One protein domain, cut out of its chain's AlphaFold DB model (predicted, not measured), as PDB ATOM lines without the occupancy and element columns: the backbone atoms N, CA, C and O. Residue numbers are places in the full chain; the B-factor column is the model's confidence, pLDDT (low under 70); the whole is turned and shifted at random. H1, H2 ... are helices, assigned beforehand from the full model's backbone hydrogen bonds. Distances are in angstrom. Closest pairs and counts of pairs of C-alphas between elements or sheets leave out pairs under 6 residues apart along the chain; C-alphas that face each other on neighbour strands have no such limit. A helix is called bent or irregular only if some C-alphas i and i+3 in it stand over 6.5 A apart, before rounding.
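This is residues 4 to 195 of the 348 residues of the protein "DUF4375 domain-containing protein" of Sphingomonas prati (UniProt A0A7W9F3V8). Crossed helices form a compact body with H4 and H6 at its core and H2 and H10 packed on H4; H1 and H11 lie toward one end, and H5, H7, H8 and H9 gather toward the other. H3 folds back beside the last residue of H2, while residues 25 to 33, in the long link between H1 and H2, stick out. The 192 printed residues include eleven named helices, H1 to H11 in chain order, and no named strand: the class is all helix. The radius of gyration of the C-alphas is 16.7 A, and the spans are 50 by 39 by 27 A.

Find C-alpha 4 at (-9.387, -26.493, 14.182); from there H1 runs 20.7 A to residue 18. Next come H2, residues 36 to 50, 21.0 A long; H3, residues 55 to 63; and H4, residues 67 to 81, 21.4 A long, from (-0.614, -19.338, -2.443). Read on to H5, residues 88 to 97; H6, residues 100 to 113, 19.4 A long; H7, residues 117 to 128; and H8, residues 138 to 145. H5 and H6 are irregular: C-alphas 89 and 92 are 7.1 A apart, and C-alphas 102 and 105 are 7.8 A apart. H9, residues 154 to 166, H10, residues 169 to 180, and H11, residues 185 to 195, follow, ending at (10.329, -30.627, 11.073).

Start at the hubs, H2 and H4, which touch four helices each. They touch each other about perpendicular, at 84 degrees, with closest C-alphas Thr 44 and Leu 73 at 5.3 A. H4 touches H6 at His 71 and Ala 110, C-alphas 4.4 A apart, at a steep tilt of 50 degrees, opposite ways. H10 touches H4 at a shallow tilt of 22 degrees, opposite ways, closest at C-alphas Val 72 and Thr 176, 6.1 A. H1 touches H10 at C-alphas Arg 11 and Ala 177, 5.5 A. H11 touches H2 at C-alphas Val 39 and Cys 193, 6.5 A. H2 and H3, a helical hairpin, only just touch, with 3 pairs of C-alphas within 8 A, the closest Ala 50 and Ala 61 at 5.6 A. H6 and H7 form another, closest at C-alphas Ala 108 and Glu 120, 5.1 A. H9 touches H7 at C-alphas Gln 119 and Leu 166, 4.7 A, and H5 at C-alphas Arg 89 and Ala 160, 4.2 A. H8 touches H5 at C-alphas Tyr 97 and His 142, 6.4 A. Every O i to N i+4 pair is within hydrogen-bond range in H1, H2, H3, H4, H7, H9, H10 and H11, against 4 of 6 in H5, 7 of 10 in H6 and 2 of 4 in H8.

The farthest C-alphas, Ile 28 and Ser 132, are 51.1 A apart. The printed part has no cut, and the link from H1 to H2, 17 residues, is long. Look for low confidence at residues 4 to 26, where pLDDT is under 70; the mean of the printed part is 86.2.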
ATOM      1  N   ILE A   4      -8.665 -27.686  13.702       51.16
ATOM      2  CA  ILE A   4      -9.387 -26.493  14.182       51.16
ATOM      3  C   ILE A   4      -8.751 -25.939  15.470       51.16
ATOM      4  O   ILE A   4      -8.522 -24.737  15.569       51.16
ATOM      5  N   ALA A   5      -8.365 -26.803  16.416       58.78
ATOM      6  CA  ALA A   5      -7.759 -26.380  17.684       58.78
ATOM      7  C   ALA A   5      -6.389 -25.702  17.486       58.78
ATOM      8  O   ALA A   5      -6.018 -24.804  18.236       58.78
ATOM      9  N   LEU A   6      -5.657 -26.108  16.442       57.94
ATOM     10  CA  LEU A   6      -4.354 -25.549  16.073       57.94
ATOM     11  C   LEU A   6      -4.472 -24.089  15.600       57.94
ATOM     12  O   LEU A   6      -3.644 -23.241  15.918       57.94
ATOM     13  N   VAL A   7      -5.522 -23.795  14.835       58.47
ATOM     14  CA  VAL A   7      -5.746 -22.465  14.263       58.47
ATOM     15  C   VAL A   7      -6.254 -21.487  15.320       58.47
ATOM     16  O   VAL A   7      -5.801 -20.342  15.365       58.47
ATOM     17  N   GLU A   8      -7.130 -21.942  16.218       62.00
ATOM     18  CA  GLU A   8      -7.574 -21.144  17.364       62.00
ATOM     19  C   GLU A   8      -6.417 -20.821  18.314       62.00
ATOM     20  O   GLU A   8      -6.279 -19.681  18.751       62.00
ATOM     21  N   GLU A   9      -5.531 -21.786  18.562       65.00
ATOM     22  CA  GLU A   9      -4.325 -21.576  19.356       65.00
ATOM     23  C   GLU A   9      -3.369 -20.566  18.713       65.00
ATOM     24  O   GLU A   9      -2.923 -19.642  19.392       65.00
ATOM     25  N   LEU A  10      -3.073 -20.701  17.413       62.00
ATOM     26  CA  LEU A  10      -2.220 -19.749  16.698       62.00
ATOM     27  C   LEU A  10      -2.821 -18.342  16.751       62.00
ATOM     28  O   LEU A  10      -2.101 -17.385  17.023       62.00
ATOM     29  N   ARG A  11      -4.135 -18.214  16.545       63.75
ATOM     30  CA  ARG A  11      -4.857 -16.943  16.669       63.75
ATOM     31  C   ARG A  11      -4.724 -16.361  18.077       63.75
ATOM     32  O   ARG A  11      -4.419 -15.178  18.214       63.75
ATOM     33  N   ASP A  12      -4.906 -17.169  19.115       67.38
ATOM     34  CA  ASP A  12      -4.865 -16.721  20.508       67.38
ATOM     35  C   ASP A  12      -3.445 -16.396  20.992       67.38
ATOM     36  O   ASP A  12      -3.259 -15.457  21.772       67.38
ATOM     37  N   ASP A  13      -2.435 -17.146  20.554       66.12
ATOM     38  CA  ASP A  13      -1.021 -16.851  20.803       66.12
ATOM     39  C   ASP A  13      -0.622 -15.553  20.093       66.12
ATOM     40  O   ASP A  13      -0.049 -14.652  20.709       66.12
ATOM     41  N   TRP A  14      -1.025 -15.392  18.832       62.59
ATOM     42  CA  TRP A  14      -0.733 -14.197  18.045       62.59
ATOM     43  C   TRP A  14      -1.421 -12.947  18.581       62.59
ATOM     44  O   TRP A  14      -0.827 -11.869  18.595       62.59
ATOM     45  N   LEU A  15      -2.666 -13.058  19.043       61.00
ATOM     46  CA  LEU A  15      -3.346 -11.958  19.717       61.00
ATOM     47  C   LEU A  15      -2.659 -11.647  21.053       61.00
ATOM     48  O   LEU A  15      -2.438 -10.482  21.371       61.00
ATOM     49  N   ARG A  16      -2.229 -12.647  21.826       63.84
ATOM     50  CA  ARG A  16      -1.514 -12.395  23.087       63.84
ATOM     51  C   ARG A  16      -0.176 -11.686  22.878       63.84
ATOM     52  O   ARG A  16       0.103 -10.716  23.588       63.84
ATOM     53  N   GLU A  17       0.625 -12.139  21.917       61.94
ATOM     54  CA  GLU A  17       1.958 -11.597  21.621       61.94
ATOM     55  C   GLU A  17       1.890 -10.291  20.819       61.94
ATOM     56  O   GLU A  17       2.574  -9.316  21.132       61.94
ATOM     57  N   GLY A  18       1.019 -10.240  19.813       50.47
ATOM     58  CA  GLY A  18       0.882  -9.124  18.886       50.47
ATOM     59  C   GLY A  18       0.173  -7.893  19.453       50.47
ATOM     60  O   GLY A  18       0.432  -6.792  18.973       50.47
ATOM     61  N   LEU A  19      -0.682  -8.046  20.468       47.25
ATOM     62  CA  LEU A  19      -1.361  -6.920  21.125       47.25
ATOM     63  C   LEU A  19      -0.485  -6.205  22.163       47.25
ATOM     64  O   LEU A  19      -0.962  -5.305  22.848       47.25
ATOM     65  N   GLY A  20       0.764  -6.646  22.372       44.50
ATOM     66  CA  GLY A  20       1.615  -6.114  23.441       44.50
ATOM     67  C   GLY A  20       0.993  -6.257  24.835       44.50
ATOM     68  O   GLY A  20       1.462  -5.632  25.790       44.50
ATOM     69  N   SER A  21      -0.070  -7.065  24.961       36.84
ATOM     70  CA  SER A  21      -0.764  -7.287  26.216       36.84
ATOM     71  C   SER A  21       0.268  -7.816  27.202       36.84
ATOM     72  O   SER A  21       0.995  -8.764  26.904       36.84
ATOM     73  N   GLY A  22       0.423  -7.130  28.338       41.34
ATOM     74  CA  GLY A  22       1.361  -7.488  29.397       41.34
ATOM     75  C   GLY A  22       1.011  -8.857  29.966       41.34
ATOM     76  O   GLY A  22       0.350  -8.943  30.996       41.34
ATOM     77  N   GLY A  23       1.407  -9.907  29.243       41.69
ATOM     78  CA  GLY A  23       0.873 -11.247  29.390       41.69
ATOM     79  C   GLY A  23       0.949 -11.720  30.829       41.69
ATOM     80  O   GLY A  23       1.966 -11.528  31.505       41.69
ATOM     81  N   LYS A  24      -0.137 -12.367  31.271       48.88
ATOM     82  CA  LYS A  24      -0.131 -13.264  32.431       48.88
ATOM     83  C   LYS A  24       1.168 -14.079  32.394       48.88
ATOM     84  O   LYS A  24       1.591 -14.498  31.317       48.88
ATOM     85  N   GLY A  25       1.826 -14.226  33.545       55.88
ATOM     86  CA  GLY A  25       3.122 -14.902  33.622       55.88
ATOM     87  C   GLY A  25       3.075 -16.250  32.902       55.88
ATOM     88  O   GLY A  25       2.150 -17.022  33.135       55.88
ATOM     89  N   ILE A  26       4.047 -16.494  32.018       60.75
ATOM     90  CA  ILE A  26       4.231 -17.799  31.379       60.75
ATOM     91  C   ILE A  26       4.415 -18.824  32.496       60.75
ATOM     92  O   ILE A  26       5.262 -18.653  33.379       60.75
ATOM     93  N   SER A  27       3.579 -19.855  32.487       71.12
ATOM     94  CA  SER A  27       3.698 -20.973  33.407       71.12
ATOM     95  C   SER A  27       4.844 -21.883  32.966       71.12
ATOM     96  O   SER A  27       5.192 -21.958  31.792       71.12
ATOM     97  N   ILE A  28       5.430 -22.633  33.897       72.50
ATOM     98  CA  ILE A  28       6.475 -23.615  33.563       72.50
ATOM     99  C   ILE A  28       5.963 -24.658  32.554       72.50
ATOM    100  O   ILE A  28       6.733 -25.141  31.728       72.50
ATOM    101  N   SER A  29       4.669 -24.995  32.590       75.62
ATOM    102  CA  SER A  29       4.042 -25.893  31.612       75.62
ATOM    103  C   SER A  29       4.094 -25.353  30.185       75.62
ATOM    104  O   SER A  29       4.257 -26.144  29.261       75.62
ATOM    105  N   ASP A  30       4.035 -24.034  30.006       78.44
ATOM    106  CA  ASP A  30       4.093 -23.410  28.682       78.44
ATOM    107  C   ASP A  30       5.487 -23.562  28.053       78.44
ATOM    108  O   ASP A  30       5.605 -23.683  26.841       78.44
ATOM    109  N   LEU A  31       6.550 -23.663  28.865       83.44
ATOM    110  CA  LEU A  31       7.924 -23.870  28.383       83.44
ATOM    111  C   LEU A  31       8.156 -25.255  27.760       83.44
ATOM    112  O   LEU A  31       9.212 -25.498  27.182       83.44
ATOM    113  N   ARG A  32       7.210 -26.190  27.899       84.19
ATOM    114  CA  ARG A  32       7.339 -27.554  27.361       84.19
ATOM    115  C   ARG A  32       6.831 -27.700  25.934       84.19
ATOM    116  O   ARG A  32       7.048 -28.753  25.338       84.19
ATOM    117  N   ARG A  33       6.171 -26.675  25.395       84.25
ATOM    118  CA  ARG A  33       5.538 -26.715  24.080       84.25
ATOM    119  C   ARG A  33       5.941 -25.496  23.265       84.25
ATOM    120  O   ARG A  33       5.845 -24.375  23.747       84.25
ATOM    121  N   ILE A  34       6.342 -25.730  22.021       83.12
ATOM    122  CA  ILE A  34       6.623 -24.647  21.081       83.12
ATOM    123  C   ILE A  34       5.303 -23.997  20.638       83.12
ATOM    124  O   ILE A  34       4.440 -24.716  20.126       83.12
ATOM    125  N   PRO A  35       5.128 -22.674  20.801       83.44
ATOM    126  CA  PRO A  35       3.957 -21.975  20.297       83.44
ATOM    127  C   PRO A  35       4.005 -21.922  18.771       83.44
ATOM    128  O   PRO A  35       5.070 -21.792  18.156       83.44
ATOM    129  N   LEU A  36       2.838 -21.975  18.139       81.69
ATOM    130  CA  LEU A  36       2.740 -21.939  16.678       81.69
ATOM    131  C   LEU A  36       3.230 -20.607  16.096       81.69
ATOM    132  O   LEU A  36       3.722 -20.582  14.967       81.69
ATOM    133  N   SER A  37       3.172 -19.520  16.872       79.31
ATOM    134  CA  SER A  37       3.747 -18.225  16.491       79.31
ATOM    135  C   SER A  37       5.260 -18.305  16.258       79.31
ATOM    136  O   SER A  37       5.777 -17.671  15.334       79.31
ATOM    137  N   PHE A  38       5.979 -19.138  17.019       85.38
ATOM    138  CA  PHE A  38       7.404 -19.375  16.794       85.38
ATOM    139  C   PHE A  38       7.654 -20.167  15.508       85.38
ATOM    140  O   PHE A  38       8.538 -19.816  14.731       85.38
ATOM    141  N   VAL A  39       6.843 -21.192  15.232       87.81
ATOM    142  CA  VAL A  39       6.942 -21.962  13.977       87.81
ATOM    143  C   VAL A  39       6.725 -21.052  12.777       87.81
ATOM    144  O   VAL A  39       7.533 -21.039  11.851       87.81
ATOM    145  N   LEU A  40       5.686 -20.217  12.832       87.50
ATOM    146  CA  LEU A  40       5.429 -19.236  11.789       87.50
ATOM    147  C   LEU A  40       6.569 -18.214  11.675       87.50
ATOM    148  O   LEU A  40       6.893 -17.800  10.565       87.50
ATOM    149  N   THR A  41       7.226 -17.838  12.774       87.81
ATOM    150  CA  THR A  41       8.400 -16.951  12.734       87.81
ATOM    151  C   THR A  41       9.538 -17.562  11.913       87.81
ATOM    152  O   THR A  41      10.024 -16.904  10.996       87.81
ATOM    153  N   LEU A  42       9.893 -18.831  12.148       89.31
ATOM    154  CA  LEU A  42      10.944 -19.519  11.382       89.31
ATOM    155  C   LEU A  42      10.589 -19.672   9.897       89.31
ATOM    156  O   LEU A  42      11.411 -19.410   9.018       89.31
ATOM    157  N   GLU A  43       9.346 -20.052   9.601       92.25
ATOM    158  CA  GLU A  43       8.862 -20.135   8.219       92.25
ATOM    159  C   GLU A  43       8.880 -18.752   7.540       92.25
ATOM    160  O   GLU A  43       9.226 -18.621   6.363       92.25
ATOM    161  N   THR A  44       8.574 -17.690   8.294       92.19
ATOM    162  CA  THR A  44       8.625 -16.300   7.818       92.19
ATOM    163  C   THR A  44      10.054 -15.844   7.537       92.19
ATOM    164  O   THR A  44      10.267 -15.111   6.578       92.19
ATOM    165  N   GLU A  45      11.054 -16.289   8.297       90.00
ATOM    166  CA  GLU A  45      12.469 -16.003   8.012       90.00
ATOM    167  C   GLU A  45      12.944 -16.683   6.717       90.00
ATOM    168  O   GLU A  45      13.626 -16.066   5.884       90.00
ATOM    169  N   ALA A  46      12.526 -17.933   6.494       90.38
ATOM    170  CA  ALA A  46      12.779 -18.638   5.239       90.38
ATOM    171  C   ALA A  46      12.095 -17.926   4.056       90.38
ATOM    172  O   ALA A  46      12.713 -17.707   3.010       90.38
ATOM    173  N   PHE A  47      10.849 -17.487   4.242       92.81
ATOM    174  CA  PHE A  47      10.120 -16.684   3.262       92.81
ATOM    175  C   PHE A  47      10.767 -15.318   3.011       92.81
ATOM    176  O   PHE A  47      10.896 -14.906   1.860       92.81
ATOM    177  N   SER A  48      11.220 -14.635   4.064       90.44
ATOM    178  CA  SER A  48      11.940 -13.362   3.983       90.44
ATOM    179  C   SER A  48      13.127 -13.508   3.036       90.44
ATOM    180  O   SER A  48      13.245 -12.755   2.072       90.44
ATOM    181  N   SER A  49      13.918 -14.572   3.213       89.19
ATOM    182  CA  SER A  49      15.037 -14.926   2.328       89.19
ATOM    183  C   SER A  49      14.607 -15.135   0.869       89.19
ATOM    184  O   SER A  49      15.314 -14.708  -0.045       89.19
ATOM    185  N   ALA A  50      13.434 -15.730   0.631       88.88
ATOM    186  CA  ALA A  50      12.881 -15.952  -0.708       88.88
ATOM    187  C   ALA A  50      12.421 -14.660  -1.412       88.88
ATOM    188  O   ALA A  50      12.445 -14.590  -2.643       88.88
ATOM    189  N   VAL A  51      12.029 -13.626  -0.657       87.31
ATOM    190  CA  VAL A  51      11.646 -12.311  -1.205       87.31
ATOM    191  C   VAL A  51      12.819 -11.330  -1.319       87.31
ATOM    192  O   VAL A  51      12.629 -10.179  -1.721       87.31
ATOM    193  N   PHE A  52      14.046 -11.772  -1.029       86.00
ATOM    194  CA  PHE A  52      15.262 -11.029  -1.351       86.00
ATOM    195  C   PHE A  52      15.760 -11.317  -2.775       86.00
ATOM    196  O   PHE A  52      15.642 -12.415  -3.309       86.00
ATOM    197  N   GLY A  53      16.393 -10.308  -3.380       80.88
ATOM    198  CA  GLY A  53      17.077 -10.429  -4.667       80.88
ATOM    199  C   GLY A  53      16.403  -9.662  -5.804       80.88
ATOM    200  O   GLY A  53      15.741  -8.640  -5.610       80.88
ATOM    201  N   THR A  54      16.650 -10.109  -7.034       82.38
ATOM    202  CA  THR A  54      16.041  -9.539  -8.243       82.38
ATOM    203  C   THR A  54      14.596 -10.006  -8.418       82.38
ATOM    204  O   THR A  54      14.221 -11.071  -7.938       82.38
ATOM    205  N   GLN A  55      13.792  -9.259  -9.183       82.75
ATOM    206  CA  GLN A  55      12.400  -9.637  -9.484       82.75
ATOM    207  C   GLN A  55      12.271 -11.069 -10.022       82.75
ATOM    208  O   GLN A  55      11.374 -11.801  -9.622       82.75
ATOM    209  N   LYS A  56      13.200 -11.489 -10.891       85.62
ATOM    210  CA  LYS A  56      13.209 -12.840 -11.464       85.62
ATOM    211  C   LYS A  56      13.471 -13.918 -10.408       85.62
ATOM    212  O   LYS A  56      12.823 -14.958 -10.440       85.62
ATOM    213  N   GLN A  57      14.412 -13.675  -9.493       87.44
ATOM    214  CA  GLN A  57      14.726 -14.610  -8.406       87.44
ATOM    215  C   GLN A  57      13.545 -14.749  -7.448       87.44
ATOM    216  O   GLN A  57      13.143 -15.869  -7.145       87.44
ATOM    217  N   VAL A  58      12.944 -13.623  -7.058       87.81
ATOM    218  CA  VAL A  58      11.777 -13.611  -6.171       87.81
ATOM    219  C   VAL A  58      10.589 -14.315  -6.825       87.81
ATOM    220  O   VAL A  58       9.985 -15.183  -6.209       87.81
ATOM    221  N   ALA A  59      10.289 -14.028  -8.096       87.56
ATOM    222  CA  ALA A  59       9.202 -14.697  -8.811       87.56
ATOM    223  C   ALA A  59       9.389 -16.224  -8.865       87.56
ATOM    224  O   ALA A  59       8.435 -16.967  -8.637       87.56
ATOM    225  N   ALA A  60      10.614 -16.696  -9.121       89.62
ATOM    226  CA  ALA A  60      10.922 -18.124  -9.127       89.62
ATOM    227  C   ALA A  60      10.772 -18.756  -7.732       89.62
ATOM    228  O   ALA A  60      10.184 -19.829  -7.613       89.62
ATOM    229  N   ALA A  61      11.260 -18.089  -6.682       91.12
ATOM    230  CA  ALA A  61      11.160 -18.586  -5.313       91.12
ATOM    231  C   ALA A  61       9.701 -18.639  -4.831       91.12
ATOM    232  O   ALA A  61       9.263 -19.644  -4.277       91.12
ATOM    233  N   LEU A  62       8.914 -17.599  -5.116       91.12
ATOM    234  CA  LEU A  62       7.496 -17.547  -4.760       91.12
ATOM    235  C   LEU A  62       6.652 -18.553  -5.543       91.12
ATOM    236  O   LEU A  62       5.640 -19.012  -5.022       91.12
ATOM    237  N   ALA A  63       7.022 -18.919  -6.770       91.50
ATOM    238  CA  ALA A  63       6.301 -19.945  -7.528       91.50
ATOM    239  C   ALA A  63       6.377 -21.338  -6.874       91.50
ATOM    240  O   ALA A  63       5.502 -22.165  -7.114       91.50
ATOM    241  N   ALA A  64       7.385 -21.589  -6.033       92.19
ATOM    242  CA  ALA A  64       7.546 -22.846  -5.306       92.19
ATOM    243  C   ALA A  64       6.719 -22.924  -4.007       92.19
ATOM    244  O   ALA A  64       6.661 -23.986  -3.388       92.19
ATOM    245  N   ILE A  65       6.096 -21.821  -3.578       92.50
ATOM    246  CA  ILE A  65       5.352 -21.745  -2.317       92.50
ATOM    247  C   ILE A  65       3.848 -21.670  -2.630       92.50
ATOM    248  O   ILE A  65       3.434 -20.760  -3.357       92.50
ATOM    249  N   PRO A  66       3.018 -22.579  -2.081       91.94
ATOM    250  CA  PRO A  66       1.570 -22.543  -2.267       91.94
ATOM    251  C   PRO A  66       0.953 -21.181  -1.893       91.94
ATOM    252  O   PRO A  66       1.385 -20.580  -0.901       91.94
ATOM    253  N   PRO A  67      -0.038 -20.670  -2.653       90.38
ATOM    254  CA  PRO A  67      -0.614 -19.338  -2.443       90.38
ATOM    255  C   PRO A  67      -1.076 -19.066  -1.008       90.38
ATOM    256  O   PRO A  67      -0.735 -18.029  -0.447       90.38
ATOM    257  N   GLU A  68      -1.771 -20.016  -0.390       90.06
ATOM    258  CA  GLU A  68      -2.269 -19.928   0.982       90.06
ATOM    259  C   GLU A  68      -1.139 -19.755   2.005       90.06
ATOM    260  O   GLU A  68      -1.240 -18.918   2.904       90.06
ATOM    261  N   ARG A  69      -0.009 -20.454   1.820       92.88
ATOM    262  CA  ARG A  69       1.178 -20.298   2.675       92.88
ATOM    263  C   ARG A  69       1.820 -18.934   2.454       92.88
ATOM    264  O   ARG A  69       2.137 -18.242   3.417       92.88
ATOM    265  N   ARG A  70       1.968 -18.509   1.192       93.81
ATOM    266  CA  ARG A  70       2.535 -17.189   0.863       93.81
ATOM    267  C   ARG A  70       1.752 -16.056   1.504       93.81
ATOM    268  O   ARG A  70       2.375 -15.116   1.978       93.81
ATOM    269  N   HIS A  71       0.422 -16.136   1.522       94.38
ATOM    270  CA  HIS A  71      -0.402 -15.077   2.096       94.38
ATOM    271  C   HIS A  71      -0.143 -14.906   3.596       94.38
ATOM    272  O   HIS A  71       0.131 -13.796   4.050       94.38
ATOM    273  N   VAL A  72      -0.149 -16.007   4.353       92.50
ATOM    274  CA  VAL A  72       0.143 -15.979   5.795       92.50
ATOM    275  C   VAL A  72       1.568 -15.483   6.059       92.50
ATOM    276  O   VAL A  72       1.773 -14.619   6.909       92.50
ATOM    277  N   LEU A  73       2.552 -15.969   5.295       94.25
ATOM    278  CA  LEU A  73       3.958 -15.583   5.445       94.25
ATOM    279  C   LEU A  73       4.204 -14.106   5.104       94.25
ATOM    280  O   LEU A  73       4.967 -13.434   5.797       94.25
ATOM    281  N   ALA A  74       3.530 -13.573   4.083       95.06
ATOM    282  CA  ALA A  74       3.644 -12.170   3.702       95.06
ATOM    283  C   ALA A  74       3.077 -11.231   4.777       95.06
ATOM    284  O   ALA A  74       3.730 -10.246   5.126       95.06
ATOM    285  N   LEU A  75       1.903 -11.541   5.345       93.44
ATOM    286  CA  LEU A  75       1.344 -10.733   6.437       93.44
ATOM    287  C   LEU A  75       2.153 -10.871   7.726       93.44
ATOM    288  O   LEU A  75       2.396  -9.869   8.399       93.44
ATOM    289  N   SER A  76       2.625 -12.081   8.033       91.00
ATOM    290  CA  SER A  76       3.543 -12.330   9.146       91.00
ATOM    291  C   SER A  76       4.804 -11.466   9.034       91.00
ATOM    292  O   SER A  76       5.164 -10.774   9.988       91.00
ATOM    293  N   LEU A  77       5.422 -11.400   7.846       92.12
ATOM    294  CA  LEU A  77       6.612 -10.579   7.620       92.12
ATOM    295  C   LEU A  77       6.337  -9.084   7.839       92.12
ATOM    296  O   LEU A  77       7.148  -8.400   8.463       92.12
ATOM    297  N   LEU A  78       5.193  -8.560   7.378       90.69
ATOM    298  CA  LEU A  78       4.824  -7.169   7.673       90.69
ATOM    299  C   LEU A  78       4.621  -6.945   9.179       90.69
ATOM    300  O   LEU A  78       5.088  -5.951   9.727       90.69
ATOM    301  N   LEU A  79       3.963  -7.875   9.870       89.19
ATOM    302  CA  LEU A  79       3.723  -7.772  11.310       89.19
ATOM    303  C   LEU A  79       5.009  -7.820  12.144       89.19
ATOM    304  O   LEU A  79       5.030  -7.225  13.223       89.19
ATOM    305  N   GLN A  80       6.064  -8.483  11.663       87.00
ATOM    306  CA  GLN A  80       7.395  -8.450  12.279       87.00
ATOM    307  C   GLN A  80       8.074  -7.080  12.123       87.00
ATOM    308  O   GLN A  80       8.757  -6.630  13.039       87.00
ATOM    309  N   GLY A  81       7.857  -6.397  10.994       86.62
ATOM    310  CA  GLY A  81       8.335  -5.030  10.773       86.62
ATOM    311  C   GLY A  81       7.496  -3.955  11.469       86.62
ATOM    312  O   GLY A  81       7.938  -2.823  11.613       86.62
ATOM    313  N   TRP A  82       6.286  -4.269  11.925       88.75
ATOM    314  CA  TRP A  82       5.433  -3.316  12.629       88.75
ATOM    315  C   TRP A  82       5.428  -3.606  14.130       88.75
ATOM    316  O   TRP A  82       4.707  -4.483  14.603       88.75
ATOM    317  N   TYR A  83       6.209  -2.856  14.913       82.19
ATOM    318  CA  TYR A  83       6.248  -3.035  16.369       82.19
ATOM    319  C   TYR A  83       4.898  -2.722  17.030       82.19
ATOM    320  O   TYR A  83       4.202  -1.796  16.629       82.19
ATOM    321  N   ALA A  84       4.550  -3.447  18.099       76.00
ATOM    322  CA  ALA A  84       3.241  -3.334  18.757       76.00
ATOM    323  C   ALA A  84       2.905  -1.924  19.290       76.00
ATOM    324  O   ALA A  84       1.741  -1.561  19.367       76.00
ATOM    325  N   HIS A  85       3.910  -1.121  19.643       79.12
ATOM    326  CA  HIS A  85       3.730   0.250  20.137       79.12
ATOM    327  C   HIS A  85       3.894   1.315  19.040       79.12
ATOM    328  O   HIS A  85       3.847   2.510  19.330       79.12
ATOM    329  N   MET A  86       4.148   0.905  17.795       87.69
ATOM    330  CA  MET A  86       4.354   1.832  16.689       87.69
ATOM    331  C   MET A  86       2.997   2.308  16.156       87.69
ATOM    332  O   MET A  86       2.169   1.475  15.775       87.69
ATOM    333  N   PRO A  87       2.767   3.630  16.085       92.44
ATOM    334  CA  PRO A  87       1.524   4.175  15.559       92.44
ATOM    335  C   PRO A  87       1.397   3.899  14.058       92.44
ATOM    336  O   PRO A  87       2.393   3.845  13.333       92.44
ATOM    337  N   SER A  88       0.162   3.776  13.577       94.62
ATOM    338  CA  SER A  88      -0.143   3.385  12.197       94.62
ATOM    339  C   SER A  88       0.466   4.300  11.136       94.62
ATOM    340  O   SER A  88       1.002   3.808  10.145       94.62
ATOM    341  N   ARG A  89       0.510   5.619  11.376       96.00
ATOM    342  CA  ARG A  89       1.230   6.581  10.520       96.00
ATOM    343  C   ARG A  89       2.706   6.257  10.277       96.00
ATOM    344  O   ARG A  89       3.250   6.640   9.252       96.00
ATOM    345  N   GLU A  90       3.382   5.556  11.184       93.88
ATOM    346  CA  GLU A  90       4.795   5.198  10.991       93.88
ATOM    347  C   GLU A  90       4.966   3.801  10.369       93.88
ATOM    348  O   GLU A  90       6.065   3.461   9.923       93.88
ATOM    349  N   ALA A  91       3.887   3.011  10.272       94.06
ATOM    350  CA  ALA A  91       3.935   1.622   9.824       94.06
ATOM    351  C   ALA A  91       4.543   1.506   8.423       94.06
ATOM    352  O   ALA A  91       5.562   0.843   8.237       94.06
ATOM    353  N   PHE A  92       3.986   2.204   7.429       96.25
ATOM    354  CA  PHE A  92       4.502   2.112   6.063       96.25
ATOM    355  C   PHE A  92       5.919   2.661   5.917       96.25
ATOM    356  O   PHE A  92       6.721   2.058   5.202       96.25
ATOM    357  N   ARG A  93       6.275   3.746   6.620       93.62
ATOM    358  CA  ARG A  93       7.657   4.245   6.610       93.62
ATOM    359  C   ARG A  93       8.613   3.151   7.076       93.62
ATOM    360  O   ARG A  93       9.581   2.870   6.376       93.62
ATOM    361  N   HIS A  94       8.328   2.502   8.204       92.69
ATOM    362  CA  HIS A  94       9.181   1.439   8.729       92.69
ATOM    363  C   HIS A  94       9.242   0.222   7.799       92.69
ATOM    364  O   HIS A  94      10.329  -0.255   7.466       92.69
ATOM    365  N   LEU A  95       8.083  -0.230   7.315       94.19
ATOM    366  CA  LEU A  95       7.969  -1.382   6.424       94.19
ATOM    367  C   LEU A  95       8.760  -1.182   5.129       94.19
ATOM    368  O   LEU A  95       9.591  -2.022   4.778       94.19
ATOM    369  N   PHE A  96       8.544  -0.065   4.429       95.56
ATOM    370  CA  PHE A  96       9.210   0.203   3.153       95.56
ATOM    371  C   PHE A  96      10.669   0.626   3.315       95.56
ATOM    372  O   PHE A  96      11.460   0.410   2.393       95.56
ATOM    373  N   TYR A  97      11.056   1.189   4.461       94.00
ATOM    374  CA  TYR A  97      12.463   1.446   4.735       94.00
ATOM    375  C   TYR A  97      13.226   0.163   5.051       94.00
ATOM    376  O   TYR A  97      14.388   0.053   4.670       94.00
ATOM    377  N   GLY A  98      12.609  -0.800   5.731       91.69
ATOM    378  CA  GLY A  98      13.205  -2.095   6.043       91.69
ATOM    379  C   GLY A  98      13.121  -3.098   4.893       91.69
ATOM    380  O   GLY A  98      12.666  -2.799   3.786       91.69
ATOM    381  N   HIS A  99      13.570  -4.322   5.164       90.56
ATOM    382  CA  HIS A  99      13.457  -5.431   4.219       90.56
ATOM    383  C   HIS A  99      12.048  -6.038   4.172       90.56
ATOM    384  O   HIS A  99      11.690  -6.651   3.172       90.56
ATOM    385  N   TRP A 100      11.221  -5.818   5.197       92.19
ATOM    386  CA  TRP A 100       9.837  -6.306   5.252       92.19
ATOM    387  C   TRP A 100       8.991  -5.825   4.067       92.19
ATOM    388  O   TRP A 100       8.193  -6.581   3.518       92.19
ATOM    389  N   GLY A 101       9.239  -4.603   3.581       92.88
ATOM    390  CA  GLY A 101       8.592  -4.057   2.389       92.88
ATOM    391  C   GLY A 101       8.877  -4.834   1.100       92.88
ATOM    392  O   GLY A 101       8.207  -4.596   0.100       92.88
ATOM    393  N   ASN A 102       9.828  -5.774   1.084       92.62
ATOM    394  CA  ASN A 102      10.091  -6.623  -0.080       92.62
ATOM    395  C   ASN A 102       8.895  -7.508  -0.436       92.62
ATOM    396  O   ASN A 102       8.738  -7.810  -1.617       92.62
ATOM    397  N   ALA A 103       8.072  -7.886   0.548       94.06
ATOM    398  CA  ALA A 103       6.867  -8.695   0.368       94.06
ATOM    399  C   ALA A 103       5.583  -7.858   0.222       94.06
ATOM    400  O   ALA A 103       4.485  -8.402   0.301       94.06
ATOM    401  N   ALA A 104       5.688  -6.533   0.054       95.38
ATOM    402  CA  ALA A 104       4.514  -5.663  -0.009       95.38
ATOM    403  C   ALA A 104       3.501  -6.075  -1.102       95.38
ATOM    404  O   ALA A 104       2.309  -6.100  -0.793       95.38
ATOM    405  N   PRO A 105       3.913  -6.450  -2.334       95.38
ATOM    406  CA  PRO A 105       2.970  -6.954  -3.335       95.38
ATOM    407  C   PRO A 105       2.212  -8.204  -2.871       95.38
ATOM    408  O   PRO A 105       0.989  -8.242  -2.957       95.38
ATOM    409  N   GLU A 106       2.921  -9.188  -2.310       95.81
ATOM    410  CA  GLU A 106       2.327 -10.434  -1.812       95.81
ATOM    411  C   GLU A 106       1.392 -10.181  -0.627       95.81
ATOM    412  O   GLU A 106       0.353 -10.823  -0.503       95.81
ATOM    413  N   ALA A 107       1.737  -9.223   0.232       96.25
ATOM    414  CA  ALA A 107       0.899  -8.837   1.355       96.25
ATOM    415  C   ALA A 107      -0.383  -8.122   0.904       96.25
ATOM    416  O   ALA A 107      -1.425  -8.312   1.523       96.25
ATOM    417  N   ALA A 108      -0.351  -7.346  -0.184       97.31
ATOM    418  CA  ALA A 108      -1.566  -6.760  -0.749       97.31
ATOM    419  C   ALA A 108      -2.518  -7.847  -1.270       97.31
ATOM    420  O   ALA A 108      -3.714  -7.801  -0.993       97.31
ATOM    421  N   ASP A 109      -1.984  -8.862  -1.952       96.44
ATOM    422  CA  ASP A 109      -2.777 -10.003  -2.420       96.44
ATOM    423  C   ASP A 109      -3.316 -10.843  -1.248       96.44
ATOM    424  O   ASP A 109      -4.461 -11.294  -1.272       96.44
ATOM    425  N   ALA A 110      -2.534 -10.980  -0.175       96.12
ATOM    426  CA  ALA A 110      -2.961 -11.636   1.056       96.12
ATOM    427  C   ALA A 110      -4.104 -10.887   1.762       96.12
ATOM    428  O   ALA A 110      -5.059 -11.516   2.218       96.12
ATOM    429  N   LEU A 111      -4.041  -9.553   1.827       96.81
ATOM    430  CA  LEU A 111      -5.118  -8.721   2.377       96.81
ATOM    431  C   LEU A 111      -6.402  -8.847   1.553       96.81
ATOM    432  O   LEU A 111      -7.481  -8.957   2.135       96.81
ATOM    433  N   ALA A 112      -6.281  -8.910   0.225       96.69
ATOM    434  CA  ALA A 112      -7.406  -9.173  -0.668       96.69
ATOM    435  C   ALA A 112      -8.054 -10.532  -0.355       96.69
ATOM    436  O   ALA A 112      -9.267 -10.625  -0.161       96.69
ATOM    437  N   ALA A 113      -7.235 -11.584  -0.233       94.75
ATOM    438  CA  ALA A 113      -7.692 -12.933   0.097       94.75
ATOM    439  C   ALA A 113      -8.336 -13.028   1.493       94.75
ATOM    440  O   ALA A 113      -9.236 -13.837   1.695       94.75
ATOM    441  N   ALA A 114      -7.906 -12.188   2.438       93.62
ATOM    442  CA  ALA A 114      -8.487 -12.085   3.776       93.62
ATOM    443  C   ALA A 114      -9.773 -11.234   3.830       93.62
ATOM    444  O   ALA A 114     -10.365 -11.096   4.900       93.62
ATOM    445  N   GLY A 115     -10.188 -10.610   2.718       95.81
ATOM    446  CA  GLY A 115     -11.314  -9.670   2.689       95.81
ATOM    447  C   GLY A 115     -11.033  -8.335   3.394       95.81
ATOM    448  O   GLY A 115     -11.959  -7.595   3.718       95.81
ATOM    449  N   ALA A 116      -9.762  -8.003   3.639       95.81
ATOM    450  CA  ALA A 116      -9.328  -6.780   4.308       95.81
ATOM    451  C   ALA A 116      -9.195  -5.615   3.305       95.81
ATOM    452  O   ALA A 116      -8.117  -5.046   3.125       95.81
ATOM    453  N   THR A 117     -10.298  -5.271   2.629       97.00
ATOM    454  CA  THR A 117     -10.320  -4.347   1.476       97.00
ATOM    455  C   THR A 117      -9.700  -2.984   1.783       97.00
ATOM    456  O   THR A 117      -8.918  -2.466   0.992       97.00
ATOM    457  N   ARG A 118      -9.978  -2.407   2.961       97.06
ATOM    458  CA  ARG A 118      -9.407  -1.108   3.354       97.06
ATOM    459  C   ARG A 118      -7.879  -1.160   3.427       97.06
ATOM    460  O   ARG A 118      -7.199  -0.276   2.910       97.06
ATOM    461  N   GLN A 119      -7.346  -2.189   4.081       97.31
ATOM    462  CA  GLN A 119      -5.911  -2.390   4.251       97.31
ATOM    463  C   GLN A 119      -5.234  -2.681   2.914       97.31
ATOM    464  O   GLN A 119      -4.163  -2.138   2.641       97.31
ATOM    465  N   GLU A 120      -5.861  -3.519   2.085       98.06
ATOM    466  CA  GLU A 120      -5.397  -3.807   0.733       98.06
ATOM    467  C   GLU A 120      -5.253  -2.509  -0.067       98.06
ATOM    468  O   GLU A 120      -4.180  -2.232  -0.604       98.06
ATOM    469  N   GLU A 121      -6.304  -1.689  -0.126       98.12
ATOM    470  CA  GLU A 121      -6.290  -0.433  -0.873       98.12
ATOM    471  C   GLU A 121      -5.203   0.522  -0.374       98.12
ATOM    472  O   GLU A 121      -4.491   1.121  -1.187       98.12
ATOM    473  N   ALA A 122      -5.050   0.657   0.947       98.12
ATOM    474  CA  ALA A 122      -4.005   1.478   1.548       98.12
ATOM    475  C   ALA A 122      -2.607   0.993   1.134       98.12
ATOM    476  O   ALA A 122      -1.783   1.788   0.676       98.12
ATOM    477  N   LEU A 123      -2.355  -0.319   1.225       97.94
ATOM    478  CA  LEU A 123      -1.069  -0.909   0.864       97.94
ATOM    479  C   LEU A 123      -0.796  -0.815  -0.643       97.94
ATOM    480  O   LEU A 123       0.319  -0.474  -1.033       97.94
ATOM    481  N   ARG A 124      -1.792  -1.041  -1.509       97.94
ATOM    482  CA  ARG A 124      -1.632  -0.885  -2.967       97.94
ATOM    483  C   ARG A 124      -1.334   0.561  -3.356       97.94
ATOM    484  O   ARG A 124      -0.455   0.788  -4.187       97.94
ATOM    485  N   LYS A 125      -1.995   1.542  -2.730       98.00
ATOM    486  CA  LYS A 125      -1.676   2.969  -2.914       98.00
ATOM    487  C   LYS A 125      -0.255   3.285  -2.446       98.00
ATOM    488  O   LYS A 125       0.471   3.976  -3.153       98.00
ATOM    489  N   ALA A 126       0.174   2.717  -1.319       97.56
ATOM    490  CA  ALA A 126       1.529   2.904  -0.810       97.56
ATOM    491  C   ALA A 126       2.587   2.284  -1.740       97.56
ATOM    492  O   ALA A 126       3.607   2.910  -2.019       97.56
ATOM    493  N   ILE A 127       2.323   1.093  -2.291       97.44
ATOM    494  CA  ILE A 127       3.155   0.450  -3.320       97.44
ATOM    495  C   ILE A 127       3.249   1.329  -4.574       97.44
ATOM    496  O   ILE A 127       4.335   1.455  -5.134       97.44
ATOM    497  N   ALA A 128       2.146   1.955  -4.993       96.75
ATOM    498  CA  ALA A 128       2.084   2.796  -6.189       96.75
ATOM    499  C   ALA A 128       2.857   4.123  -6.072       96.75
ATOM    500  O   ALA A 128       3.193   4.715  -7.098       96.75
ATOM    501  N   LEU A 129       3.187   4.576  -4.855       95.75
ATOM    502  CA  LEU A 129       4.130   5.689  -4.658       95.75
ATOM    503  C   LEU A 129       5.534   5.334  -5.165       95.75
ATOM    504  O   LEU A 129       6.320   6.211  -5.525       95.75
ATOM    505  N   PHE A 130       5.851   4.040  -5.229       93.38
ATOM    506  CA  PHE A 130       7.053   3.549  -5.872       93.38
ATOM    507  C   PHE A 130       6.772   3.254  -7.352       93.38
ATOM    508  O   PHE A 130       5.693   2.813  -7.739       93.38
ATOM    509  N   ARG A 131       7.772   3.488  -8.209       85.62
ATOM    510  CA  ARG A 131       7.657   3.244  -9.658       85.62
ATOM    511  C   ARG A 131       7.285   1.787  -9.952       85.62
ATOM    512  O   ARG A 131       7.665   0.891  -9.204       85.62
ATOM    513  N   SER A 132       6.614   1.556 -11.081       85.12
ATOM    514  CA  SER A 132       6.371   0.208 -11.603       85.12
ATOM    515  C   SER A 132       7.574  -0.280 -12.431       85.12
ATOM    516  O   SER A 132       8.048   0.470 -13.290       85.12
ATOM    517  N   PRO A 133       8.079  -1.509 -12.211       88.06
ATOM    518  CA  PRO A 133       7.663  -2.460 -11.176       88.06
ATOM    519  C   PRO A 133       8.171  -2.061  -9.783       88.06
ATOM    520  O   PRO A 133       9.246  -1.471  -9.658       88.06
ATOM    521  N   PHE A 134       7.435  -2.456  -8.736       92.12
ATOM    522  CA  PHE A 134       7.778  -2.139  -7.346       92.12
ATOM    523  C   PHE A 134       9.239  -2.515  -7.012       92.12
ATOM    524  O   PHE A 134       9.649  -3.661  -7.229       92.12
ATOM    525  N   PRO A 135      10.058  -1.597  -6.469       91.50
ATOM    526  CA  PRO A 135      11.460  -1.862  -6.176       91.50
ATOM    527  C   PRO A 135      11.615  -2.721  -4.911       91.50
ATOM    528  O   PRO A 135      11.588  -2.227  -3.784       91.50
ATOM    529  N   ARG A 136      11.867  -4.024  -5.092       87.94
ATOM    530  CA  ARG A 136      12.138  -4.961  -3.983       87.94
ATOM    531  C   ARG A 136      13.487  -4.746  -3.296       87.94
ATOM    532  O   ARG A 136      13.685  -5.246  -2.203       87.94
ATOM    533  N   GLN A 137      14.412  -3.987  -3.877       86.00
ATOM    534  CA  GLN A 137      15.694  -3.704  -3.228       86.00
ATOM    535  C   GLN A 137      15.581  -2.480  -2.315       86.00
ATOM    536  O   GLN A 137      15.188  -1.401  -2.756       86.00
ATOM    537  N   GLN A 138      15.979  -2.644  -1.053       89.75
ATOM    538  CA  GLN A 138      15.847  -1.632  -0.002       89.75
ATOM    539  C   GLN A 138      16.474  -0.280  -0.389       89.75
ATOM    540  O   GLN A 138      15.812   0.755  -0.331       89.75
ATOM    541  N   HIS A 139      17.710  -0.296  -0.896       89.31
ATOM    542  CA  HIS A 139      18.419   0.923  -1.296       89.31
ATOM    543  C   HIS A 139      17.726   1.689  -2.442       89.31
ATOM    544  O   HIS A 139      17.933   2.890  -2.592       89.31
ATOM    545  N   LEU A 140      16.898   1.025  -3.262       90.94
ATOM    546  CA  LEU A 140      16.116   1.693  -4.305       90.94
ATOM    547  C   LEU A 140      14.906   2.426  -3.720       90.94
ATOM    548  O   LEU A 140      14.574   3.508  -4.199       90.94
ATOM    549  N   ARG A 141      14.283   1.882  -2.665       93.19
ATOM    550  CA  ARG A 141      13.217   2.568  -1.916       93.19
ATOM    551  C   ARG A 141      13.769   3.757  -1.137       93.19
ATOM    552  O   ARG A 141      13.172   4.827  -1.167       93.19
ATOM    553  N   HIS A 142      14.945   3.615  -0.524       93.50
ATOM    554  CA  HIS A 142      15.608   4.693   0.227       93.50
ATOM    555  C   HIS A 142      15.844   5.958  -0.596       93.50
ATOM    556  O   HIS A 142      15.688   7.051  -0.067       93.50
ATOM    557  N   LYS A 143      16.129   5.832  -1.898       92.12
ATOM    558  CA  LYS A 143      16.268   6.993  -2.796       92.12
ATOM    559  C   LYS A 143      15.016   7.875  -2.844       92.12
ATOM    560  O   LYS A 143      15.145   9.069  -3.078       92.12
ATOM    561  N   LEU A 144      13.832   7.290  -2.658       91.56
ATOM    562  CA  LEU A 144      12.563   8.017  -2.608       91.56
ATOM    563  C   LEU A 144      12.239   8.499  -1.187       91.56
ATOM    564  O   LEU A 144      11.699   9.585  -1.014       91.56
ATOM    565  N   LEU A 145      12.552   7.684  -0.177       93.81
ATOM    566  CA  LEU A 145      12.171   7.948   1.213       93.81
ATOM    567  C   LEU A 145      13.095   8.944   1.927       93.81
ATOM    568  O   LEU A 145      12.658   9.571   2.889       93.81
ATOM    569  N   GLY A 146      14.341   9.095   1.474       92.56
ATOM    570  CA  GLY A 146      15.362   9.884   2.164       92.56
ATOM    571  C   GLY A 146      15.946   9.150   3.375       92.56
ATOM    572  O   GLY A 146      15.970   7.919   3.426       92.56
ATOM    573  N   GLU A 147      16.450   9.901   4.351       92.12
ATOM    574  CA  GLU A 147      17.004   9.343   5.588       92.12
ATOM    575  C   GLU A 147      15.903   8.883   6.556       92.12
ATOM    576  O   GLU A 147      14.887   9.558   6.747       92.12
ATOM    577  N   TYR A 148      16.114   7.747   7.228       89.31
ATOM    578  CA  TYR A 148      15.107   7.189   8.139       89.31
ATOM    579  C   TYR A 148      14.775   8.107   9.318       89.31
ATOM    580  O   TYR A 148      13.617   8.196   9.706       89.31
ATOM    581  N   TRP A 149      15.771   8.803   9.864       88.25
ATOM    582  CA  TRP A 149      15.599   9.770  10.954       88.25
ATOM    583  C   TRP A 149      15.594  11.224  10.461       88.25
ATOM    584  O   TRP A 149      15.617  12.151  11.266       88.25
ATOM    585  N   GLY A 150      15.565  11.422   9.141       90.62
ATOM    586  CA  GLY A 150      15.531  12.738   8.519       90.62
ATOM    587  C   GLY A 150      14.136  13.374   8.519       90.62
ATOM    588  O   GLY A 150      13.144  12.725   8.892       90.62
ATOM    589  N   PRO A 151      14.046  14.643   8.073       92.81
ATOM    590  CA  PRO A 151      12.774  15.340   7.919       92.81
ATOM    591  C   PRO A 151      11.852  14.607   6.927       92.81
ATOM    592  O   PRO A 151      12.348  13.949   6.008       92.81
ATOM    593  N   PRO A 152      10.517  14.720   7.076       92.44
ATOM    594  CA  PRO A 152       9.583  14.102   6.143       92.44
ATOM    595  C   PRO A 152       9.786  14.605   4.708       92.44
ATOM    596  O   PRO A 152       9.814  15.806   4.448       92.44
ATOM    597  N   THR A 153       9.892  13.670   3.771       94.88
ATOM    598  CA  THR A 153       9.725  13.900   2.334       94.88
ATOM    599  C   THR A 153       8.247  13.827   1.953       94.88
ATOM    600  O   THR A 153       7.438  13.266   2.698       94.88
ATOM    601  N   GLU A 154       7.894  14.312   0.759       95.88
ATOM    602  CA  GLU A 154       6.547  14.155   0.186       95.88
ATOM    603  C   GLU A 154       6.086  12.686   0.208       95.88
ATOM    604  O   GLU A 154       4.987  12.382   0.666       95.88
ATOM    605  N   ALA A 155       6.971  11.760  -0.178       95.19
ATOM    606  CA  ALA A 155       6.682  10.331  -0.158       95.19
ATOM    607  C   ALA A 155       6.429   9.804   1.264       95.19
ATOM    608  O   ALA A 155       5.473   9.066   1.478       95.19
ATOM    609  N   THR A 156       7.248  10.181   2.254       96.31
ATOM    610  CA  THR A 156       7.028   9.725   3.639       96.31
ATOM    611  C   THR A 156       5.776  10.328   4.273       96.31
ATOM    612  O   THR A 156       5.135   9.645   5.066       96.31
ATOM    613  N   SER A 157       5.391  11.553   3.901       96.94
ATOM    614  CA  SER A 157       4.132  12.162   4.344       96.94
ATOM    615  C   SER A 157       2.925  11.433   3.751       96.94
ATOM    616  O   SER A 157       2.018  11.060   4.490       96.94
ATOM    617  N   ALA A 158       2.957  11.118   2.452       97.75
ATOM    618  CA  ALA A 158       1.911  10.321   1.811       97.75
ATOM    619  C   ALA A 158       1.810   8.903   2.409       97.75
ATOM    620  O   ALA A 158       0.712   8.392   2.632       97.75
ATOM    621  N   LEU A 159       2.945   8.267   2.727       97.56
ATOM    622  CA  LEU A 159       2.953   6.984   3.436       97.56
ATOM    623  C   LEU A 159       2.365   7.094   4.846       97.56
ATOM    624  O   LEU A 159       1.723   6.145   5.287       97.56
ATOM    625  N   ALA A 160       2.557   8.216   5.541       97.31
ATOM    626  CA  ALA A 160       1.977   8.421   6.864       97.31
ATOM    627  C   ALA A 160       0.450   8.535   6.814       97.31
ATOM    628  O   ALA A 160      -0.238   7.878   7.593       97.31
ATOM    629  N   GLU A 161      -0.088   9.283   5.849       98.12
ATOM    630  CA  GLU A 161      -1.535   9.376   5.616       98.12
ATOM    631  C   GLU A 161      -2.143   8.012   5.264       98.12
ATOM    632  O   GLU A 161      -3.159   7.607   5.828       98.12
ATOM    633  N   LEU A 162      -1.489   7.254   4.379       98.25
ATOM    634  CA  LEU A 162      -1.921   5.897   4.037       98.25
ATOM    635  C   LEU A 162      -1.784   4.931   5.223       98.25
ATOM    636  O   LEU A 162      -2.588   4.009   5.345       98.25
ATOM    637  N   GLY A 163      -0.801   5.144   6.099       96.75
ATOM    638  CA  GLY A 163      -0.639   4.404   7.346       96.75
ATOM    639  C   GLY A 163      -1.831   4.593   8.285       96.75
ATOM    640  O   GLY A 163      -2.312   3.622   8.857       96.75
ATOM    641  N   GLU A 164      -2.389   5.800   8.381       96.88
ATOM    642  CA  GLU A 164      -3.638   6.029   9.129       96.88
ATOM    643  C   GLU A 164      -4.830   5.282   8.498       96.88
ATOM    644  O   GLU A 164      -5.641   4.692   9.212       96.88
ATOM    645  N   VAL A 165      -4.912   5.221   7.161       96.75
ATOM    646  CA  VAL A 165      -5.961   4.456   6.451       96.75
ATOM    647  C   VAL A 165      -5.818   2.944   6.660       96.75
ATOM    648  O   VAL A 165      -6.829   2.251   6.787       96.75
ATOM    649  N   LEU A 166      -4.581   2.431   6.723       94.75
ATOM    650  CA  LEU A 166      -4.293   1.028   7.047       94.75
ATOM    651  C   LEU A 166      -4.913   0.633   8.402       94.75
ATOM    652  O   LEU A 166      -5.333  -0.513   8.582       94.75
ATOM    653  N   GLY A 167      -5.040   1.591   9.320       93.00
ATOM    654  CA  GLY A 167      -5.629   1.388  10.636       93.00
ATOM    655  C   GLY A 167      -4.634   0.783  11.625       93.00
ATOM    656  O   GLY A 167      -3.432   0.784  11.374       93.00
ATOM    657  N   PRO A 168      -5.088   0.320  12.794       90.50
ATOM    658  CA  PRO A 168      -4.217  -0.169  13.856       90.50
ATOM    659  C   PRO A 168      -3.688  -1.586  13.558       90.50
ATOM    660  O   PRO A 168      -4.323  -2.371  12.845       90.50
ATOM    661  N   ARG A 169      -2.520  -1.932  14.119       87.00
ATOM    662  CA  ARG A 169      -1.811  -3.210  13.887       87.00
ATOM    663  C   ARG A 169      -2.700  -4.430  14.139       87.00
ATOM    664  O   ARG A 169      -2.598  -5.453  13.467       87.00
ATOM    665  N   GLU A 170      -3.596  -4.309  15.104       85.38
ATOM    666  CA  GLU A 170      -4.573  -5.301  15.530       85.38
ATOM    667  C   GLU A 170      -5.498  -5.758  14.405       85.38
ATOM    668  O   GLU A 170      -5.928  -6.911  14.385       85.38
ATOM    669  N   GLU A 171      -5.808  -4.876  13.457       87.88
ATOM    670  CA  GLU A 171      -6.600  -5.246  12.290       87.88
ATOM    671  C   GLU A 171      -5.813  -6.117  11.311       87.88
ATOM    672  O   GLU A 171      -6.368  -7.070  10.769       87.88
ATOM    673  N   LEU A 172      -4.512  -5.867  11.147       86.19
ATOM    674  CA  LEU A 172      -3.637  -6.713  10.333       86.19
ATOM    675  C   LEU A 172      -3.430  -8.095  10.974       86.19
ATOM    676  O   LEU A 172      -3.408  -9.115  10.281       86.19
ATOM    677  N   VAL A 173      -3.352  -8.146  12.309       85.06
ATOM    678  CA  VAL A 173      -3.369  -9.410  13.065       85.06
ATOM    679  C   VAL A 173      -4.660 -10.185  12.792       85.06
ATOM    680  O   VAL A 173      -4.597 -11.375  12.490       85.06
ATOM    681  N   ARG A 174      -5.826  -9.524  12.829       84.88
ATOM    682  CA  ARG A 174      -7.110 -10.166  12.501       84.88
ATOM    683  C   ARG A 174      -7.169 -10.670  11.059       84.88
ATOM    684  O   ARG A 174      -7.639 -11.779  10.843       84.88
ATOM    685  N   ALA A 175      -6.653  -9.912  10.090       87.25
ATOM    686  CA  ALA A 175      -6.578 -10.369   8.700       87.25
ATOM    687  C   ALA A 175      -5.707 -11.632   8.557       87.25
ATOM    688  O   ALA A 175      -6.080 -12.576   7.865       87.25
ATOM    689  N   THR A 176      -4.583 -11.690   9.276       85.19
ATOM    690  CA  THR A 176      -3.722 -12.885   9.320       85.19
ATOM    691  C   THR A 176      -4.450 -14.072   9.954       85.19
ATOM    692  O   THR A 176      -4.353 -15.187   9.445       85.19
ATOM    693  N   ALA A 177      -5.233 -13.830  11.012       82.19
ATOM    694  CA  ALA A 177      -6.046 -14.849  11.676       82.19
ATOM    695  C   ALA A 177      -7.106 -15.480  10.747       82.19
ATOM    696  O   ALA A 177      -7.355 -16.674  10.835       82.19
ATOM    697  N   VAL A 178      -7.695 -14.710   9.826       84.69
ATOM    698  CA  VAL A 178      -8.628 -15.254   8.817       84.69
ATOM    699  C   VAL A 178      -7.909 -16.203   7.859       84.69
ATOM    700  O   VAL A 178      -8.426 -17.261   7.514       84.69
ATOM    701  N   LEU A 179      -6.694 -15.849   7.432       85.19
ATOM    702  CA  LEU A 179      -5.951 -16.657   6.467       85.19
ATOM    703  C   LEU A 179      -5.494 -17.994   7.043       85.19
ATOM    704  O   LEU A 179      -5.465 -18.968   6.301       85.19
ATOM    705  N   VAL A 180      -5.159 -18.060   8.334       79.31
ATOM    706  CA  VAL A 180      -4.703 -19.310   8.971       79.31
ATOM    707  C   VAL A 180      -5.802 -20.374   9.073       79.31
ATOM    708  O   VAL A 180      -5.483 -21.548   9.240       79.31
ATOM    709  N   GLU A 181      -7.073 -19.996   8.896       79.12
ATOM    710  CA  GLU A 181      -8.219 -20.915   8.806       79.12
ATOM    711  C   GLU A 181      -8.357 -21.574   7.417       79.12
ATOM    712  O   GLU A 181      -9.212 -22.442   7.223       79.12
ATOM    713  N   ALA A 182      -7.516 -21.212   6.437       80.69
ATOM    714  CA  ALA A 182      -7.591 -21.773   5.090       80.69
ATOM    715  C   ALA A 182      -7.308 -23.296   5.059       80.69
ATOM    716  O   ALA A 182      -6.410 -23.786   5.760       80.69
ATOM    717  N   PRO A 183      -8.018 -24.065   4.204       77.50
ATOM    718  CA  PRO A 183      -7.800 -25.503   4.068       77.50
ATOM    719  C   PRO A 183      -6.336 -25.843   3.753       77.50
ATOM    720  O   PRO A 183      -5.739 -25.273   2.845       77.50
ATOM    721  N   GLY A 184      -5.762 -26.800   4.487       80.38
ATOM    722  CA  GLY A 184      -4.398 -27.298   4.261       80.38
ATOM    723  C   GLY A 184      -3.291 -26.587   5.048       80.38
ATOM    724  O   GLY A 184      -2.196 -27.141   5.164       80.38
ATOM    725  N   LEU A 185      -3.557 -25.426   5.662       84.12
ATOM    726  CA  LEU A 185      -2.564 -24.762   6.516       84.12
ATOM    727  C   LEU A 185      -2.327 -25.497   7.833       84.12
ATOM    728  O   LEU A 185      -1.191 -25.551   8.289       84.12
ATOM    729  N   SER A 186      -3.355 -26.115   8.416       80.50
ATOM    730  CA  SER A 186      -3.201 -26.944   9.619       80.50
ATOM    731  C   SER A 186      -2.225 -28.102   9.389       80.50
ATOM    732  O   SER A 186      -1.317 -28.306  10.188       80.50
ATOM    733  N   VAL A 187      -2.342 -28.793   8.250       85.94
ATOM    734  CA  VAL A 187      -1.414 -29.863   7.848       85.94
ATOM    735  C   VAL A 187       0.002 -29.317   7.669       85.94
ATOM    736  O   VAL A 187       0.954 -29.916   8.164       85.94
ATOM    737  N   TRP A 188       0.153 -28.159   7.019       89.06
ATOM    738  CA  TRP A 188       1.457 -27.510   6.874       89.06
ATOM    739  C   TRP A 188       2.081 -27.148   8.225       89.06
ATOM    740  O   TRP A 188       3.251 -27.454   8.443       89.06
ATOM    741  N   PHE A 189       1.325 -26.552   9.147       85.69
ATOM    742  CA  PHE A 189       1.832 -26.235  10.480       85.69
ATOM    743  C   PHE A 189       2.219 -27.498  11.252       85.69
ATOM    744  O   PHE A 189       3.274 -27.522  11.875       85.69
ATOM    745  N   GLU A 190       1.438 -28.577  11.167       85.31
ATOM    746  CA  GLU A 190       1.807 -29.860  11.772       85.31
ATOM    747  C   GLU A 190       3.094 -30.449  11.175       85.31
ATOM    748  O   GLU A 190       3.900 -31.043  11.894       85.31
ATOM    749  N   GLU A 191       3.297 -30.322   9.862       90.19
ATOM    750  CA  GLU A 191       4.544 -30.705   9.191       90.19
ATOM    751  C   GLU A 191       5.717 -29.838   9.654       90.19
ATOM    752  O   GLU A 191       6.763 -30.381  10.011       90.19
ATOM    753  N   ALA A 192       5.533 -28.519   9.720       90.00
ATOM    754  CA  ALA A 192       6.547 -27.572  10.172       90.00
ATOM    755  C   ALA A 192       6.937 -27.824  11.639       90.00
ATOM    756  O   ALA A 192       8.121 -27.946  11.953       90.00
ATOM    757  N   CYS A 193       5.960 -28.032  12.529       87.56
ATOM    758  CA  CYS A 193       6.188 -28.434  13.919       87.56
ATOM    759  C   CYS A 193       7.002 -29.734  14.016       87.56
ATOM    760  O   CYS A 193       7.939 -29.828  14.814       87.56
ATOM    761  N   ARG A 194       6.671 -30.745  13.199       88.75
ATOM    762  CA  ARG A 194       7.413 -32.019  13.153       88.75
ATOM    763  C   ARG A 194       8.826 -31.857  12.592       88.75
ATOM    764  O   ARG A 194       9.715 -32.599  13.000       88.75
ATOM    765  N   ALA A 195       9.037 -30.903  11.690       92.00
ATOM    766  CA  ALA A 195      10.329 -30.627  11.073       92.00
ATOM    767  C   ALA A 195      11.281 -29.797  11.958       92.00
ATOM    768  O   ALA A 195      12.480 -29.750  11.667       92.00
TER     769      ALA A 195